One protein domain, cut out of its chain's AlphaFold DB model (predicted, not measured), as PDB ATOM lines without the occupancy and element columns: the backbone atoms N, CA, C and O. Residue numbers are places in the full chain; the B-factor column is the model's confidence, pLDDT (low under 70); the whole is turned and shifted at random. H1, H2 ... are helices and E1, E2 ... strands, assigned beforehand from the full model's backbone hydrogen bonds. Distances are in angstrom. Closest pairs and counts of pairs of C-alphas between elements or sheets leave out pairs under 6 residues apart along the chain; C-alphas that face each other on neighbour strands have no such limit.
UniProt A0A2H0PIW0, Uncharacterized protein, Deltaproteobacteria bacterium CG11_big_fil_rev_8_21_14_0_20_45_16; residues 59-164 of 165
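This is residues 59 to 164 of the 165 residues of an uncharacterized protein of Deltaproteobacteria bacterium CG11_big_fil_rev_8_21_14_0_20_45_16 (UniProt A0A2H0PIW0). Two strongly twisted antiparallel sheets pack partly face to face as a loose-edged sandwich: E5, an edge strand of the second, runs close over E2 and E3 of the first, while E4 and E7 lie away from the opposite sheet. H1 joins the sheets and packs on E3 and E5. The 106 printed residues hold, in order, E1 E2 E3 E4 H1 E5 E6 E7, mostly strand, with sheet orders E1-E2-E3-E4 and E5-E6-E7. The whole is compact, with a radius of gyration of the C-alphas of 13.4 A and spans of 41 by 33 by 22 A.

Find C-alpha 65 at (29.588, -11.537, 28.663), where E1 begins and runs to residue 70. E2 is residues 76 to 81, E3 87 to 93, 18.8 A long, and E4 96 to 99. H1, residues 100 to 109, spans 14.2 A. Then come E5, 119 to 128, 20.7 A; E6, 135 to 144, 26.1 A; and E7, 147 to 156, 27.3 A, ending at C-alpha 156 (21.436, -30.939, 19.619).

E1 to E4 form a meander, each strand the antiparallel neighbour of the one before, and E5 to E7 another. Look for N 66 and O 79 of E1 and E2, 2.9 A apart; N 92 and O 76 of E3 and E2, 2.7 A; N 98 and O 91 of E4 and E3, 2.8 A; N 126 and O 137 of E5 and E6, 2.8 A; N 149 and O 142 of E7 and E6, 2.8 A. E5 bends by 66 degrees at residue 123. Between the sheets, the closest C-alphas of E3 and E5 are Gly 89 and Ala 124, 3.8 A. H1 is on both sheets; its closest C-alphas with E3 are Leu 100 and Phe 90, 5.1 A. In H1 every O i to N i+4 pair is within hydrogen-bond range.

The farthest C-alphas, Asp 72 and Gln 145, are 41.3 A apart. The printed part has no cut and no long link. Residues 163 to 164 have pLDDT under 70.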
ATOM      1  N   THR A  59      25.942 -12.686  34.056       95.62
ATOM      2  CA  THR A  59      27.205 -13.342  33.684       95.62
ATOM      3  C   THR A  59      27.326 -14.672  34.437       95.62
ATOM      4  O   THR A  59      26.642 -14.897  35.434       95.62
ATOM      5  N   LEU A  60      28.247 -15.536  34.010       97.50
ATOM      6  CA  LEU A  60      28.667 -16.751  34.723       97.50
ATOM      7  C   LEU A  60      29.653 -16.446  35.875       97.50
ATOM      8  O   LEU A  60      30.527 -17.245  36.193       97.50
ATOM      9  N   GLY A  61      29.553 -15.262  36.486       95.62
ATOM     10  CA  GLY A  61      30.383 -14.829  37.616       95.62
ATOM     11  C   GLY A  61      31.630 -14.021  37.244       95.62
ATOM     12  O   GLY A  61      32.278 -13.477  38.134       95.62
ATOM     13  N   GLY A  62      31.962 -13.894  35.955       94.81
ATOM     14  CA  GLY A  62      32.959 -12.938  35.468       94.81
ATOM     15  C   GLY A  62      32.386 -11.536  35.216       94.81
ATOM     16  O   GLY A  62      31.189 -11.286  35.361       94.81
ATOM     17  N   LEU A  63      33.250 -10.607  34.793       92.25
ATOM     18  CA  LEU A  63      32.887  -9.197  34.556       92.25
ATOM     19  C   LEU A  63      32.308  -8.915  33.161       92.25
ATOM     20  O   LEU A  63      31.832  -7.808  32.900       92.25
ATOM     21  N   ARG A  64      32.409  -9.871  32.234       93.50
ATOM     22  CA  ARG A  64      32.074  -9.660  30.823       93.50
ATOM     23  C   ARG A  64      31.318 -10.842  30.251       93.50
ATOM     24  O   ARG A  64      31.716 -11.983  30.460       93.50
ATOM     25  N   ALA A  65      30.283 -10.563  29.478       96.25
ATOM     26  CA  ALA A  65      29.588 -11.537  28.663       96.25
ATOM     27  C   ALA A  65      29.001 -10.874  27.409       96.25
ATOM     28  O   ALA A  65      28.778  -9.665  27.363       96.25
ATOM     29  N   TRP A  66      28.767 -11.682  26.377       96.69
ATOM     30  CA  TRP A  66      28.252 -11.243  25.082       96.69
ATOM     31  C   TRP A  66      27.193 -12.226  24.591       96.69
ATOM     32  O   TRP A  66      27.435 -13.434  24.583       96.69
ATOM     33  N   ALA A  67      26.042 -11.705  24.162       97.62
ATOM     34  CA  ALA A  67      25.030 -12.472  23.448       97.62
ATOM     35  C   ALA A  67      25.394 -12.528  21.960       97.62
ATOM     36  O   ALA A  67      25.730 -11.503  21.366       97.62
ATOM     37  N   SER A  68      25.316 -13.717  21.371       98.25
ATOM     38  CA  SER A  68      25.632 -13.966  19.961       98.25
ATOM     39  C   SER A  68      24.369 -14.112  19.114       98.25
ATOM     40  O   SER A  68      24.309 -13.589  18.003       98.25
ATOM     41  N   ASP A  69      23.350 -14.808  19.627       98.62
ATOM     42  CA  ASP A  69      22.139 -15.127  18.865       98.62
ATOM     43  C   ASP A  69      20.924 -15.347  19.774       98.62
ATOM     44  O   ASP A  69      21.068 -15.618  20.969       98.62
ATOM     45  N   ILE A  70      19.730 -15.238  19.192       98.56
ATOM     46  CA  ILE A  70      18.439 -15.445  19.857       98.56
ATOM     47  C   ILE A  70      17.480 -16.183  18.922       98.56
ATOM     48  O   ILE A  70      17.318 -15.802  17.761       98.56
ATOM     49  N   ASN A  71      16.804 -17.214  19.433       97.50
ATOM     50  CA  ASN A  71      15.752 -17.918  18.692       97.50
ATOM     51  C   ASN A  71      14.345 -17.351  18.995       97.50
ATOM     52  O   ASN A  71      14.151 -16.538  19.899       97.50
ATOM     53  N   ASP A  72      13.326 -17.799  18.261       97.25
ATOM     54  CA  ASP A  72      11.926 -17.358  18.399       97.25
ATOM     55  C   ASP A  72      11.267 -17.843  19.706       97.25
ATOM     56  O   ASP A  72      10.160 -17.422  20.054       97.25
ATOM     57  N   ARG A  73      11.941 -18.707  20.474       94.44
ATOM     58  CA  ARG A  73      11.523 -19.077  21.835       94.44
ATOM     59  C   ARG A  73      12.043 -18.106  22.896       94.44
ATOM     60  O   ARG A  73      11.689 -18.268  24.057       94.44
ATOM     61  N   GLY A  74      12.841 -17.109  22.510       95.56
ATOM     62  CA  GLY A  74      13.480 -16.172  23.436       95.56
ATOM     63  C   GLY A  74      14.705 -16.758  24.142       95.56
ATOM     64  O   GLY A  74      15.151 -16.217  25.147       95.56
ATOM     65  N   GLU A  75      15.244 -17.875  23.644       96.69
ATOM     66  CA  GLU A  75      16.470 -18.471  24.173       96.69
ATOM     67  C   GLU A  75      17.667 -17.781  23.524       96.69
ATOM     68  O   GLU A  75      17.735 -17.659  22.298       96.69
ATOM     69  N   VAL A  76      18.603 -17.330  24.355       98.38
ATOM     70  CA  VAL A  76      19.772 -16.554  23.931       98.38
ATOM     71  C   VAL A  76      21.019 -17.391  24.140       98.38
ATOM     72  O   VAL A  76      21.155 -18.032  25.176       98.38
ATOM     73  N   VAL A  77      21.949 -17.380  23.195       98.69
ATOM     74  CA  VAL A  77      23.253 -18.034  23.362       98.69
ATOM     75  C   VAL A  77      24.383 -17.032  23.237       98.69
ATOM     76  O   VAL A  77      24.227 -15.974  22.624       98.69
ATOM     77  N   GLY A  78      25.532 -17.367  23.811       98.75
ATOM     78  CA  GLY A  78      26.702 -16.509  23.736       98.75
ATOM     79  C   GLY A  78      27.907 -17.068  24.471       98.75
ATOM     80  O   GLY A  78      28.069 -18.285  24.594       98.75
ATOM     81  N   ARG A  79      28.752 -16.162  24.965       98.62
ATOM     82  CA  ARG A  79      29.873 -16.485  25.857       98.62
ATOM     83  C   ARG A  79      29.907 -15.555  27.059       98.62
ATOM     84  O   ARG A  79      29.590 -14.372  26.938       98.62
ATOM     85  N   SER A  80      30.336 -16.078  28.194       98.50
ATOM     86  CA  SER A  80      30.540 -15.314  29.417       98.50
ATOM     87  C   SER A  80      31.882 -15.659  30.024       98.50
ATOM     88  O   SER A  80      32.251 -16.829  30.096       98.50
ATOM     89  N   ALA A  81      32.565 -14.643  30.536       97.62
ATOM     90  CA  ALA A  81      33.667 -14.853  31.447       97.62
ATOM     91  C   ALA A  81      33.155 -15.550  32.718       97.62
ATOM     92  O   ALA A  81      32.089 -15.200  33.240       97.62
ATOM     93  N   ILE A  82      33.933 -16.509  33.204       97.50
ATOM     94  CA  ILE A  82      33.803 -17.123  34.529       97.50
ATOM     95  C   ILE A  82      34.790 -16.454  35.510       97.50
ATOM     96  O   ILE A  82      35.627 -15.660  35.066       97.50
ATOM     97  N   PRO A  83      34.749 -16.727  36.833       96.69
ATOM     98  CA  PRO A  83      35.597 -16.034  37.812       96.69
ATOM     99  C   PRO A  83      37.108 -16.134  37.558       96.69
ATOM    100  O   PRO A  83      37.856 -15.245  37.953       96.69
ATOM    101  N   SER A  84      37.567 -17.186  36.875       95.19
ATOM    102  CA  SER A  84      38.971 -17.357  36.477       95.19
ATOM    103  C   SER A  84      39.393 -16.492  35.281       95.19
ATOM    104  O   SER A  84      40.575 -16.436  34.961       95.19
ATOM    105  N   GLY A  85      38.451 -15.820  34.610       92.44
ATOM    106  CA  GLY A  85      38.695 -14.975  33.439       92.44
ATOM    107  C   GLY A  85      38.586 -15.690  32.088       92.44
ATOM    108  O   GLY A  85      38.524 -15.016  31.060       92.44
ATOM    109  N   PHE A  86      38.505 -17.026  32.067       95.75
ATOM    110  CA  PHE A  86      38.206 -17.788  30.849       95.75
ATOM    111  C   PHE A  86      36.763 -17.566  30.391       95.75
ATOM    112  O   PHE A  86      35.903 -17.197  31.188       95.75
ATOM    113  N   ASN A  87      36.494 -17.797  29.104       98.19
ATOM    114  CA  ASN A  87      35.141 -17.724  28.556       98.19
ATOM    115  C   ASN A  87      34.526 -19.116  28.459       98.19
ATOM    116  O   ASN A  87      35.142 -20.016  27.896       98.19
ATOM    117  N   HIS A  88      33.290 -19.242  28.927       98.75
ATOM    118  CA  HIS A  88      32.439 -20.401  28.705       98.75
ATOM    119  C   HIS A  88      31.249 -20.018  27.822       98.75
ATOM    120  O   HIS A  88      30.713 -18.906  27.916       98.75
ATOM    121  N   GLY A  89      30.818 -20.943  26.963       98.75
ATOM    122  CA  GLY A  89      29.571 -20.775  26.222       98.75
ATOM    123  C   GLY A  89      28.369 -20.889  27.154       98.75
ATOM    124  O   GLY A  89      28.352 -21.742  28.036       98.75
ATOM    125  N   PHE A  90      27.348 -20.062  26.947       98.69
ATOM    126  CA  PHE A  90      26.117 -20.117  27.738       98.69
ATOM    127  C   PHE A  90      24.874 -20.257  26.860       98.69
ATOM    128  O   PHE A  90      24.871 -19.871  25.686       98.69
ATOM    129  N   ILE A  91      23.799 -20.742  27.478       97.88
ATOM    130  CA  ILE A  91      22.419 -20.524  27.041       97.88
ATOM    131  C   ILE A  91      21.656 -19.800  28.152       97.88
ATOM    132  O   ILE A  91      21.732 -20.173  29.317       97.88
ATOM    133  N   TRP A  92      20.935 -18.743  27.805       97.50
ATOM    134  CA  TRP A  92      20.034 -18.038  28.699       97.50
ATOM    135  C   TRP A  92      18.595 -18.379  28.343       97.50
ATOM    136  O   TRP A  92      18.203 -18.359  27.171       97.50
ATOM    137  N   LYS A  93      17.809 -18.691  29.368       92.81
ATOM    138  CA  LYS A  93      16.393 -19.016  29.242       92.81
ATOM    139  C   LYS A  93      15.679 -18.703  30.551       92.81
ATOM    140  O   LYS A  93      16.192 -19.012  31.623       92.81
ATOM    141  N   ASN A  94      14.479 -18.127  30.465       89.75
ATOM    142  CA  ASN A  94      13.598 -17.889  31.614       89.75
ATOM    143  C   ASN A  94      14.298 -17.171  32.789       89.75
ATOM    144  O   ASN A  94      14.145 -17.562  33.944       89.75
ATOM    145  N   GLY A  95      15.099 -16.139  32.501       91.19
ATOM    146  CA  GLY A  95      15.780 -15.360  33.541       91.19
ATOM    147  C   GLY A  95      17.094 -15.952  34.050       91.19
ATOM    148  O   GLY A  95      17.720 -15.343  34.912       91.19
ATOM    149  N   ARG A  96      17.532 -17.110  33.544       93.69
ATOM    150  CA  ARG A  96      18.724 -17.810  34.038       93.69
ATOM    151  C   ARG A  96      19.744 -18.007  32.928       93.69
ATOM    152  O   ARG A  96      19.416 -18.548  31.876       93.69
ATOM    153  N   MET A  97      20.981 -17.594  33.195       97.06
ATOM    154  CA  MET A  97      22.146 -17.951  32.390       97.06
ATOM    155  C   MET A  97      22.664 -19.315  32.852       97.06
ATOM    156  O   MET A  97      22.956 -19.499  34.030       97.06
ATOM    157  N   ILE A  98      22.743 -20.263  31.926       96.56
ATOM    158  CA  ILE A  98      23.191 -21.635  32.153       96.56
ATOM    159  C   ILE A  98      24.512 -21.820  31.407       96.56
ATOM    160  O   ILE A  98      24.580 -21.575  30.199       96.56
ATOM    161  N   ASP A  99      25.545 -22.262  32.116       98.06
ATOM    162  CA  ASP A  99      26.822 -22.653  31.520       98.06
ATOM    163  C   ASP A  99      26.640 -23.935  30.694       98.06
ATOM    164  O   ASP A  99      26.127 -24.945  31.185       98.06
ATOM    165  N   LEU A 100      27.042 -23.914  29.420       98.06
ATOM    166  CA  LEU A 100      26.949 -25.093  28.558       98.06
ATOM    167  C   LEU A 100      27.901 -26.210  29.003       98.06
ATOM    168  O   LEU A 100      27.629 -27.371  28.711       98.06
ATOM    169  N   ASN A 101      28.980 -25.893  29.717       98.00
ATOM    170  CA  ASN A 101      29.895 -26.892  30.263       98.00
ATOM    171  C   ASN A 101      29.263 -27.643  31.435       98.00
ATOM    172  O   ASN A 101      29.269 -28.875  31.429       98.00
ATOM    173  N   ASP A 102      28.610 -26.931  32.358       96.31
ATOM    174  CA  ASP A 102      27.835 -27.556  33.439       96.31
ATOM    175  C   ASP A 102      26.689 -28.407  32.871       96.31
ATOM    176  O   ASP A 102      26.459 -29.541  33.301       96.31
ATOM    177  N   LEU A 103      26.012 -27.898  31.834       95.06
ATOM    178  CA  LEU A 103      24.955 -28.620  31.126       95.06
ATOM    179  C   LEU A 103      25.460 -29.941  30.523       95.06
ATOM    180  O   LEU A 103      24.808 -30.982  30.654       95.06
ATOM    181  N   LEU A 104      26.606 -29.913  29.836       96.19
ATOM    182  CA  LEU A 104      27.213 -31.109  29.252       96.19
ATOM    183  C   LEU A 104      27.647 -32.104  30.325       96.19
ATOM    184  O   LEU A 104      27.473 -33.310  30.138       96.19
ATOM    185  N   ASP A 105      28.147 -31.619  31.455       95.69
ATOM    186  CA  ASP A 105      28.500 -32.451  32.596       95.69
ATOM    187  C   ASP A 105      27.297 -33.211  33.155       95.69
ATOM    188  O   ASP A 105      27.372 -34.420  33.401       95.69
ATOM    189  N   GLU A 106      26.157 -32.543  33.304       93.44
ATOM    190  CA  GLU A 106      24.921 -33.190  33.732       93.44
ATOM    191  C   GLU A 106      24.401 -34.204  32.711       93.44
ATOM    192  O   GLU A 106      24.001 -35.315  33.079       93.44
ATOM    193  N   LEU A 107      24.422 -33.850  31.423       93.12
ATOM    194  CA  LEU A 107      24.037 -34.764  30.350       93.12
ATOM    195  C   LEU A 107      24.943 -35.997  30.333       93.12
ATOM    196  O   LEU A 107      24.445 -37.114  30.177       93.12
ATOM    197  N   ARG A 108      26.249 -35.819  30.548       93.81
ATOM    198  CA  ARG A 108      27.234 -36.902  30.600       93.81
ATOM    199  C   ARG A 108      26.973 -37.825  31.785       93.81
ATOM    200  O   ARG A 108      26.890 -39.032  31.591       93.81
ATOM    201  N   ARG A 109      26.736 -37.283  32.988       94.00
ATOM    202  CA  ARG A 109      26.381 -38.081  34.186       94.00
ATOM    203  C   ARG A 109      25.103 -38.903  33.997       94.00
ATOM    204  O   ARG A 109      24.943 -39.940  34.631       94.00
ATOM    205  N   ARG A 110      24.193 -38.449  33.130       92.25
ATOM    206  CA  ARG A 110      22.944 -39.149  32.787       92.25
ATOM    207  C   ARG A 110      23.059 -40.039  31.542       92.25
ATOM    208  O   ARG A 110      22.036 -40.552  31.099       92.25
ATOM    209  N   ASN A 111      24.252 -40.210  30.966       93.00
ATOM    210  CA  ASN A 111      24.485 -40.936  29.709       93.00
ATOM    211  C   ASN A 111      23.632 -40.411  28.533       93.00
ATOM    212  O   ASN A 111      23.129 -41.180  27.716       93.00
ATOM    213  N   ARG A 112      23.427 -39.089  28.462       92.69
ATOM    214  CA  ARG A 112      22.601 -38.412  27.442       92.69
ATOM    215  C   ARG A 112      23.403 -37.634  26.403       92.69
ATOM    216  O   ARG A 112      22.807 -37.071  25.489       92.69
ATOM    217  N   VAL A 113      24.725 -37.585  26.538       94.12
ATOM    218  CA  VAL A 113      25.624 -36.979  25.554       94.12
ATOM    219  C   VAL A 113      26.922 -37.772  25.493       94.12
ATOM    220  O   VAL A 113      27.432 -38.215  26.521       94.12
ATOM    221  N   GLN A 114      27.448 -37.931  24.283       94.94
ATOM    222  CA  GLN A 114      28.806 -38.395  24.042       94.94
ATOM    223  C   GLN A 114      29.637 -37.182  23.630       94.94
ATOM    224  O   GLN A 114      29.247 -36.457  22.714       94.94
ATOM    225  N   LEU A 115      30.761 -36.956  24.308       96.56
ATOM    226  CA  LEU A 115      31.685 -35.878  23.962       96.56
ATOM    227  C   LEU A 115      32.725 -36.383  22.947       96.56
ATOM    228  O   LEU A 115      33.084 -37.566  23.004       96.56
ATOM    229  N   PRO A 116      33.195 -35.520  22.024       97.00
ATOM    230  CA  PRO A 116      34.310 -35.842  21.140       97.00
ATOM    231  C   PRO A 116      35.581 -36.189  21.924       97.00
ATOM    232  O   PRO A 116      35.781 -35.721  23.046       97.00
ATOM    233  N   GLU A 117      36.465 -36.974  21.312       96.50
ATOM    234  CA  GLU A 117      37.803 -37.209  21.857       96.50
ATOM    235  C   GLU A 117      38.571 -35.885  21.997       96.50
ATOM    236  O   GLU A 117      38.446 -34.984  21.163       96.50
ATOM    237  N   GLY A 118      39.327 -35.753  23.087       97.25
ATOM    238  CA  GLY A 118      40.094 -34.545  23.385       97.25
ATOM    239  C   GLY A 118      39.253 -33.327  23.773       97.25
ATOM    240  O   GLY A 118      39.821 -32.263  23.977       97.25
ATOM    241  N   PHE A 119      37.923 -33.430  23.883       98.38
ATOM    242  CA  PHE A 119      37.079 -32.319  24.337       98.38
ATOM    243  C   PHE A 119      37.462 -31.873  25.755       98.38
ATOM    244  O   PHE A 119      37.456 -32.692  26.677       98.38
ATOM    245  N   ALA A 120      37.714 -30.572  25.936       97.62
ATOM    246  CA  ALA A 120      37.904 -29.973  27.253       97.62
ATOM    247  C   ALA A 120      36.673 -29.160  27.676       97.62
ATOM    248  O   ALA A 120      36.004 -29.533  28.639       97.62
ATOM    249  N   TYR A 121      36.344 -28.076  26.962       98.44
ATOM    250  CA  TYR A 121      35.212 -27.206  27.311       98.44
ATOM    251  C   TYR A 121      34.728 -26.347  26.129       98.44
ATOM    252  O   TYR A 121      35.495 -25.947  25.253       98.44
ATOM    253  N   ILE A 122      33.431 -26.038  26.105       98.69
ATOM    254  CA  ILE A 122      32.805 -25.074  25.195       98.69
ATOM    255  C   ILE A 122      33.214 -23.659  25.599       98.69
ATOM    256  O   ILE A 122      32.879 -23.187  26.688       98.69
ATOM    257  N   VAL A 123      33.834 -22.943  24.661       98.75
ATOM    258  CA  VAL A 123      34.276 -21.557  24.859       98.75
ATOM    259  C   VAL A 123      33.183 -20.560  24.481       98.75
ATOM    260  O   VAL A 123      32.986 -19.552  25.161       98.75
ATOM    261  N   ALA A 124      32.461 -20.812  23.386       98.75
ATOM    262  CA  ALA A 124      31.393 -19.925  22.939       98.75
ATOM    263  C   ALA A 124      30.330 -20.658  22.126       98.75
ATOM    264  O   ALA A 124      30.642 -21.473  21.257       98.75
ATOM    265  N   ALA A 125      29.077 -20.269  22.347       98.81
ATOM    266  CA  ALA A 125      27.980 -20.544  21.436       98.81
ATOM    267  C   ALA A 125      27.750 -19.336  20.514       98.81
ATOM    268  O   ALA A 125      27.753 -18.182  20.949       98.81
ATOM    269  N   GLN A 126      27.593 -19.613  19.224       98.56
ATOM    270  CA  GLN A 126      27.537 -18.612  18.159       98.56
ATOM    271  C   GLN A 126      26.138 -18.458  17.573       98.56
ATOM    272  O   GLN A 126      25.747 -17.345  17.244       98.56
ATOM    273  N   ALA A 127      25.389 -19.554  17.439       98.56
ATOM    274  CA  ALA A 127      24.030 -19.504  16.914       98.56
ATOM    275  C   ALA A 127      23.139 -20.583  17.523       98.56
ATOM    276  O   ALA A 127      23.622 -21.648  17.919       98.56
ATOM    277  N   ILE A 128      21.840 -20.298  17.566       98.25
ATOM    278  CA  ILE A 128      20.788 -21.198  18.032       98.25
ATOM    279  C   ILE A 128      19.607 -21.164  17.063       98.25
ATOM    280  O   ILE A 128      19.155 -20.105  16.640       98.25
ATOM    281  N   ASN A 129      19.075 -22.332  16.704       96.88
ATOM    282  CA  ASN A 129      17.946 -22.406  15.777       96.88
ATOM    283  C   ASN A 129      16.581 -22.585  16.471       96.88
ATOM    284  O   ASN A 129      16.461 -22.785  17.682       96.88
ATOM    285  N   ASN A 130      15.529 -22.539  15.649       95.38
ATOM    286  CA  ASN A 130      14.131 -22.725  16.046       95.38
ATOM    287  C   ASN A 130      13.653 -24.188  16.004       95.38
ATOM    288  O   ASN A 130      12.464 -24.452  16.204       95.38
ATOM    289  N   ALA A 131      14.537 -25.155  15.739       91.69
ATOM    290  CA  ALA A 131      14.147 -26.563  15.644       91.69
ATOM    291  C   ALA A 131      13.513 -27.046  16.958       91.69
ATOM    292  O   ALA A 131      13.827 -26.511  18.022       91.69
ATOM    293  N   SER A 132      12.599 -28.024  16.895       86.94
ATOM    294  CA  SER A 132      11.995 -28.635  18.096       86.94
ATOM    295  C   SER A 132      13.094 -29.122  19.040       86.94
ATOM    296  O   SER A 132      13.265 -28.590  20.133       86.94
ATOM    297  N   ARG A 133      13.969 -29.983  18.518       89.38
ATOM    298  CA  ARG A 133      15.274 -30.264  19.116       89.38
ATOM    299  C   ARG A 133      16.217 -29.116  18.810       89.38
ATOM    300  O   ARG A 133      16.788 -29.059  17.724       89.38
ATOM    301  N   ARG A 134      16.333 -28.191  19.756       89.44
ATOM    302  CA  ARG A 134      17.172 -26.995  19.634       89.44
ATOM    303  C   ARG A 134      18.593 -27.388  19.270       89.44
ATOM    304  O   ARG A 134      19.167 -28.286  19.888       89.44
ATOM    305  N   GLN A 135      19.151 -26.690  18.295       96.88
ATOM    306  CA  GLN A 135      20.533 -26.874  17.894       96.88
ATOM    307  C   GLN A 135      21.321 -25.610  18.174       96.88
ATOM    308  O   GLN A 135      20.879 -24.519  17.817       96.88
ATOM    309  N   ILE A 136      22.480 -25.786  18.797       98.44
ATOM    310  CA  ILE A 136      23.432 -24.728  19.108       98.44
ATOM    311  C   ILE A 136      24.730 -25.059  18.385       98.44
ATOM    312  O   ILE A 136      25.208 -26.190  18.463       98.44
ATOM    313  N   VAL A 137      25.306 -24.083  17.696       98.81
ATOM    314  CA  VAL A 137      26.648 -24.200  17.112       98.81
ATOM    315  C   VAL A 137      27.606 -23.247  17.796       98.81
ATOM    316  O   VAL A 137      27.202 -22.224  18.350       98.81
ATOM    317  N   GLY A 138      28.889 -23.565  17.733       98.81
ATOM    318  CA  GLY A 138      29.936 -22.756  18.333       98.81
ATOM    319  C   GLY A 138      31.286 -23.432  18.206       98.81
ATOM    320  O   GLY A 138      31.501 -24.208  17.274       98.81
ATOM    321  N   TYR A 139      32.182 -23.149  19.144       98.81
ATOM    322  CA  TYR A 139      33.476 -23.812  19.221       98.81
ATOM    323  C   TYR A 139      33.850 -24.187  20.658       98.81
ATOM    324  O   TYR A 139      33.418 -23.551  21.626       98.81
ATOM    325  N   TYR A 140      34.644 -25.245  20.772       98.81
ATOM    326  CA  TYR A 140      35.213 -25.748  22.014       98.81
ATOM    327  C   TYR A 140      36.736 -25.801  21.912       98.81
ATOM    328  O   TYR A 140      37.293 -25.865  20.811       98.81
ATOM    329  N   GLU A 141      37.394 -25.763  23.062       98.56
ATOM    330  CA  GLU A 141      38.812 -26.078  23.190       98.56
ATOM    331  C   GLU A 141      38.986 -27.531  23.611       98.56
ATOM    332  O   GLU A 141      38.189 -28.088  24.376       98.56
ATOM    333  N   GLY A 142      40.030 -28.145  23.077       98.12
ATOM    334  CA  GLY A 142      40.412 -29.510  23.369       98.12
ATOM    335  C   GLY A 142      41.914 -29.706  23.287       98.12
ATOM    336  O   GLY A 142      42.653 -28.793  22.925       98.12
ATOM    337  N   GLU A 143      42.361 -30.907  23.619       98.19
ATOM    338  CA  GLU A 143      43.767 -31.291  23.575       98.19
ATOM    339  C   GLU A 143      43.904 -32.711  23.029       98.19
ATOM    340  O   GLU A 143      43.100 -33.598  23.330       98.19
ATOM    341  N   ASN A 144      44.908 -32.919  22.185       96.62
ATOM    342  CA  ASN A 144      45.292 -34.230  21.680       96.62
ATOM    343  C   ASN A 144      46.822 -34.386  21.742       96.62
ATOM    344  O   ASN A 144      47.530 -33.536  22.276       96.62
ATOM    345  N   GLN A 145      47.341 -35.479  21.186       96.75
ATOM    346  CA  GLN A 145      48.780 -35.765  21.151       96.75
ATOM    347  C   GLN A 145      49.636 -34.696  20.439       96.75
ATOM    348  O   GLN A 145      50.838 -34.634  20.686       96.75
ATOM    349  N   ASP A 146      49.030 -33.860  19.590       96.81
ATOM    350  CA  ASP A 146      49.690 -32.772  18.861       96.81
ATOM    351  C   ASP A 146      49.574 -31.415  19.593       96.81
ATOM    352  O   ASP A 146      50.152 -30.420  19.150       96.81
ATOM    353  N   GLY A 147      48.857 -31.367  20.725       97.88
ATOM    354  CA  GLY A 147      48.680 -30.189  21.577       97.88
ATOM    355  C   GLY A 147      47.242 -29.643  21.619       97.88
ATOM    356  O   GLY A 147      46.288 -30.338  21.251       97.88
ATOM    357  N   PRO A 148      47.056 -28.399  22.108       98.12
ATOM    358  CA  PRO A 148      45.741 -27.780  22.217       98.12
ATOM    359  C   PRO A 148      45.175 -27.406  20.844       98.12
ATOM    360  O   PRO A 148      45.891 -26.934  19.958       98.12
ATOM    361  N   PHE A 149      43.863 -27.556  20.680       98.25
ATOM    362  CA  PHE A 149      43.146 -27.206  19.458       98.25
ATOM    363  C   PHE A 149      41.802 -26.527  19.748       98.25
ATOM    364  O   PHE A 149      41.192 -26.705  20.801       98.25
ATOM    365  N   THR A 150      41.300 -25.781  18.761       98.50
ATOM    366  CA  THR A 150      39.932 -25.248  18.741       98.50
ATOM    367  C   THR A 150      39.135 -25.958  17.655       98.50
ATOM    368  O   THR A 150      39.606 -26.080  16.524       98.50
ATOM    369  N   HIS A 151      37.922 -26.408  17.969       98.50
ATOM    370  CA  HIS A 151      37.087 -27.134  17.014       98.50
ATOM    371  C   HIS A 151      35.629 -26.678  17.076       98.50
ATOM    372  O   HIS A 151      35.117 -26.315  18.135       98.50
ATOM    373  N   ALA A 152      34.952 -26.682  15.928       98.69
ATOM    374  CA  ALA A 152      33.538 -26.334  15.853       98.69
ATOM    375  C   ALA A 152      32.657 -27.442  16.456       98.69
ATOM    376  O   ALA A 152      33.002 -28.619  16.398       98.69
ATOM    377  N   PHE A 153      31.486 -27.097  16.986       98.56
ATOM    378  CA  PHE A 153      30.503 -28.090  17.426       98.56
ATOM    379  C   PHE A 153      29.102 -27.806  16.890       98.56
ATOM    380  O   PHE A 153      28.745 -26.667  16.585       98.56
ATOM    381  N   LEU A 154      28.297 -28.869  16.860       97.94
ATOM    382  CA  LEU A 154      26.841 -28.834  16.789       97.94
ATOM    383  C   LEU A 154      26.289 -29.606  17.992       97.94
ATOM    384  O   LEU A 154      26.432 -30.824  18.076       97.94
ATOM    385  N   LEU A 155      25.631 -28.905  18.910       97.19
ATOM    386  CA  LEU A 155      24.956 -29.476  20.067       97.19
ATOM    387  C   LEU A 155      23.461 -29.542  19.772       97.19
ATOM    388  O   LEU A 155      22.828 -28.512  19.564       97.19
ATOM    389  N   THR A 156      22.886 -30.743  19.770       95.00
ATOM    390  CA  THR A 156      21.436 -30.939  19.619       95.00
ATOM    391  C   THR A 156      20.839 -31.323  20.968       95.00
ATOM    392  O   THR A 156      21.105 -32.409  21.479       95.00
ATOM    393  N   LEU A 157      20.026 -30.442  21.547       89.19
ATOM    394  CA  LEU A 157      19.374 -30.664  22.834       89.19
ATOM    395  C   LEU A 157      18.009 -31.327  22.631       89.19
ATOM    396  O   LEU A 157      17.174 -30.864  21.853       89.19
ATOM    397  N   SER A 158      17.774 -32.427  23.347       80.88
ATOM    398  CA  SER A 158      16.462 -33.074  23.400       80.88
ATOM    399  C   SER A 158      15.448 -32.199  24.140       80.88
ATOM    400  O   SER A 158      15.799 -31.562  25.136       80.88
ATOM    401  N   ASP A 159      14.188 -32.246  23.711       70.81
ATOM    402  CA  ASP A 159      13.085 -31.550  24.375       70.81
ATOM    403  C   ASP A 159      12.985 -31.878  25.873       70.81
ATOM    404  O   ASP A 159      13.316 -32.980  26.320       70.81
ATOM    405  N   GLY A 160      12.550 -30.891  26.658       70.06
ATOM    406  CA  GLY A 160      12.307 -31.023  28.096       70.06
ATOM    407  C   GLY A 160      13.540 -30.894  28.993       70.06
ATOM    408  O   GLY A 160      13.387 -30.576  30.164       70.06
ATOM    409  N   PHE A 161      14.768 -31.075  28.490       70.75
ATOM    410  CA  PHE A 161      15.942 -31.062  29.378       70.75
ATOM    411  C   PHE A 161      16.175 -29.689  30.025       70.75
ATOM    412  O   PHE A 161      16.360 -29.606  31.231       70.75
ATOM    413  N   LEU A 162      16.047 -28.613  29.245       70.44
ATOM    414  CA  LEU A 162      16.123 -27.236  29.752       70.44
ATOM    415  C   LEU A 162      14.885 -26.801  30.555       70.44
ATOM    416  O   LEU A 162      14.846 -25.669  31.019       70.44
ATOM    417  N   GLU A 163      13.836 -27.622  30.649       68.94
ATOM    418  CA  GLU A 163      12.640 -27.305  31.451       68.94
ATOM    419  C   GLU A 163      12.782 -27.773  32.909       68.94
ATOM    420  O   GLU A 163      11.949 -27.444  33.748       68.94
ATOM    421  N   HIS A 164      13.819 -28.560  33.211       63.59
ATOM    422  CA  HIS A 164      14.039 -29.183  34.519       63.59
ATOM    423  C   HIS A 164      15.309 -28.692  35.230       63.59
ATOM    424  O   HIS A 164      15.716 -29.307  36.216       63.59
TER     425      HIS A 164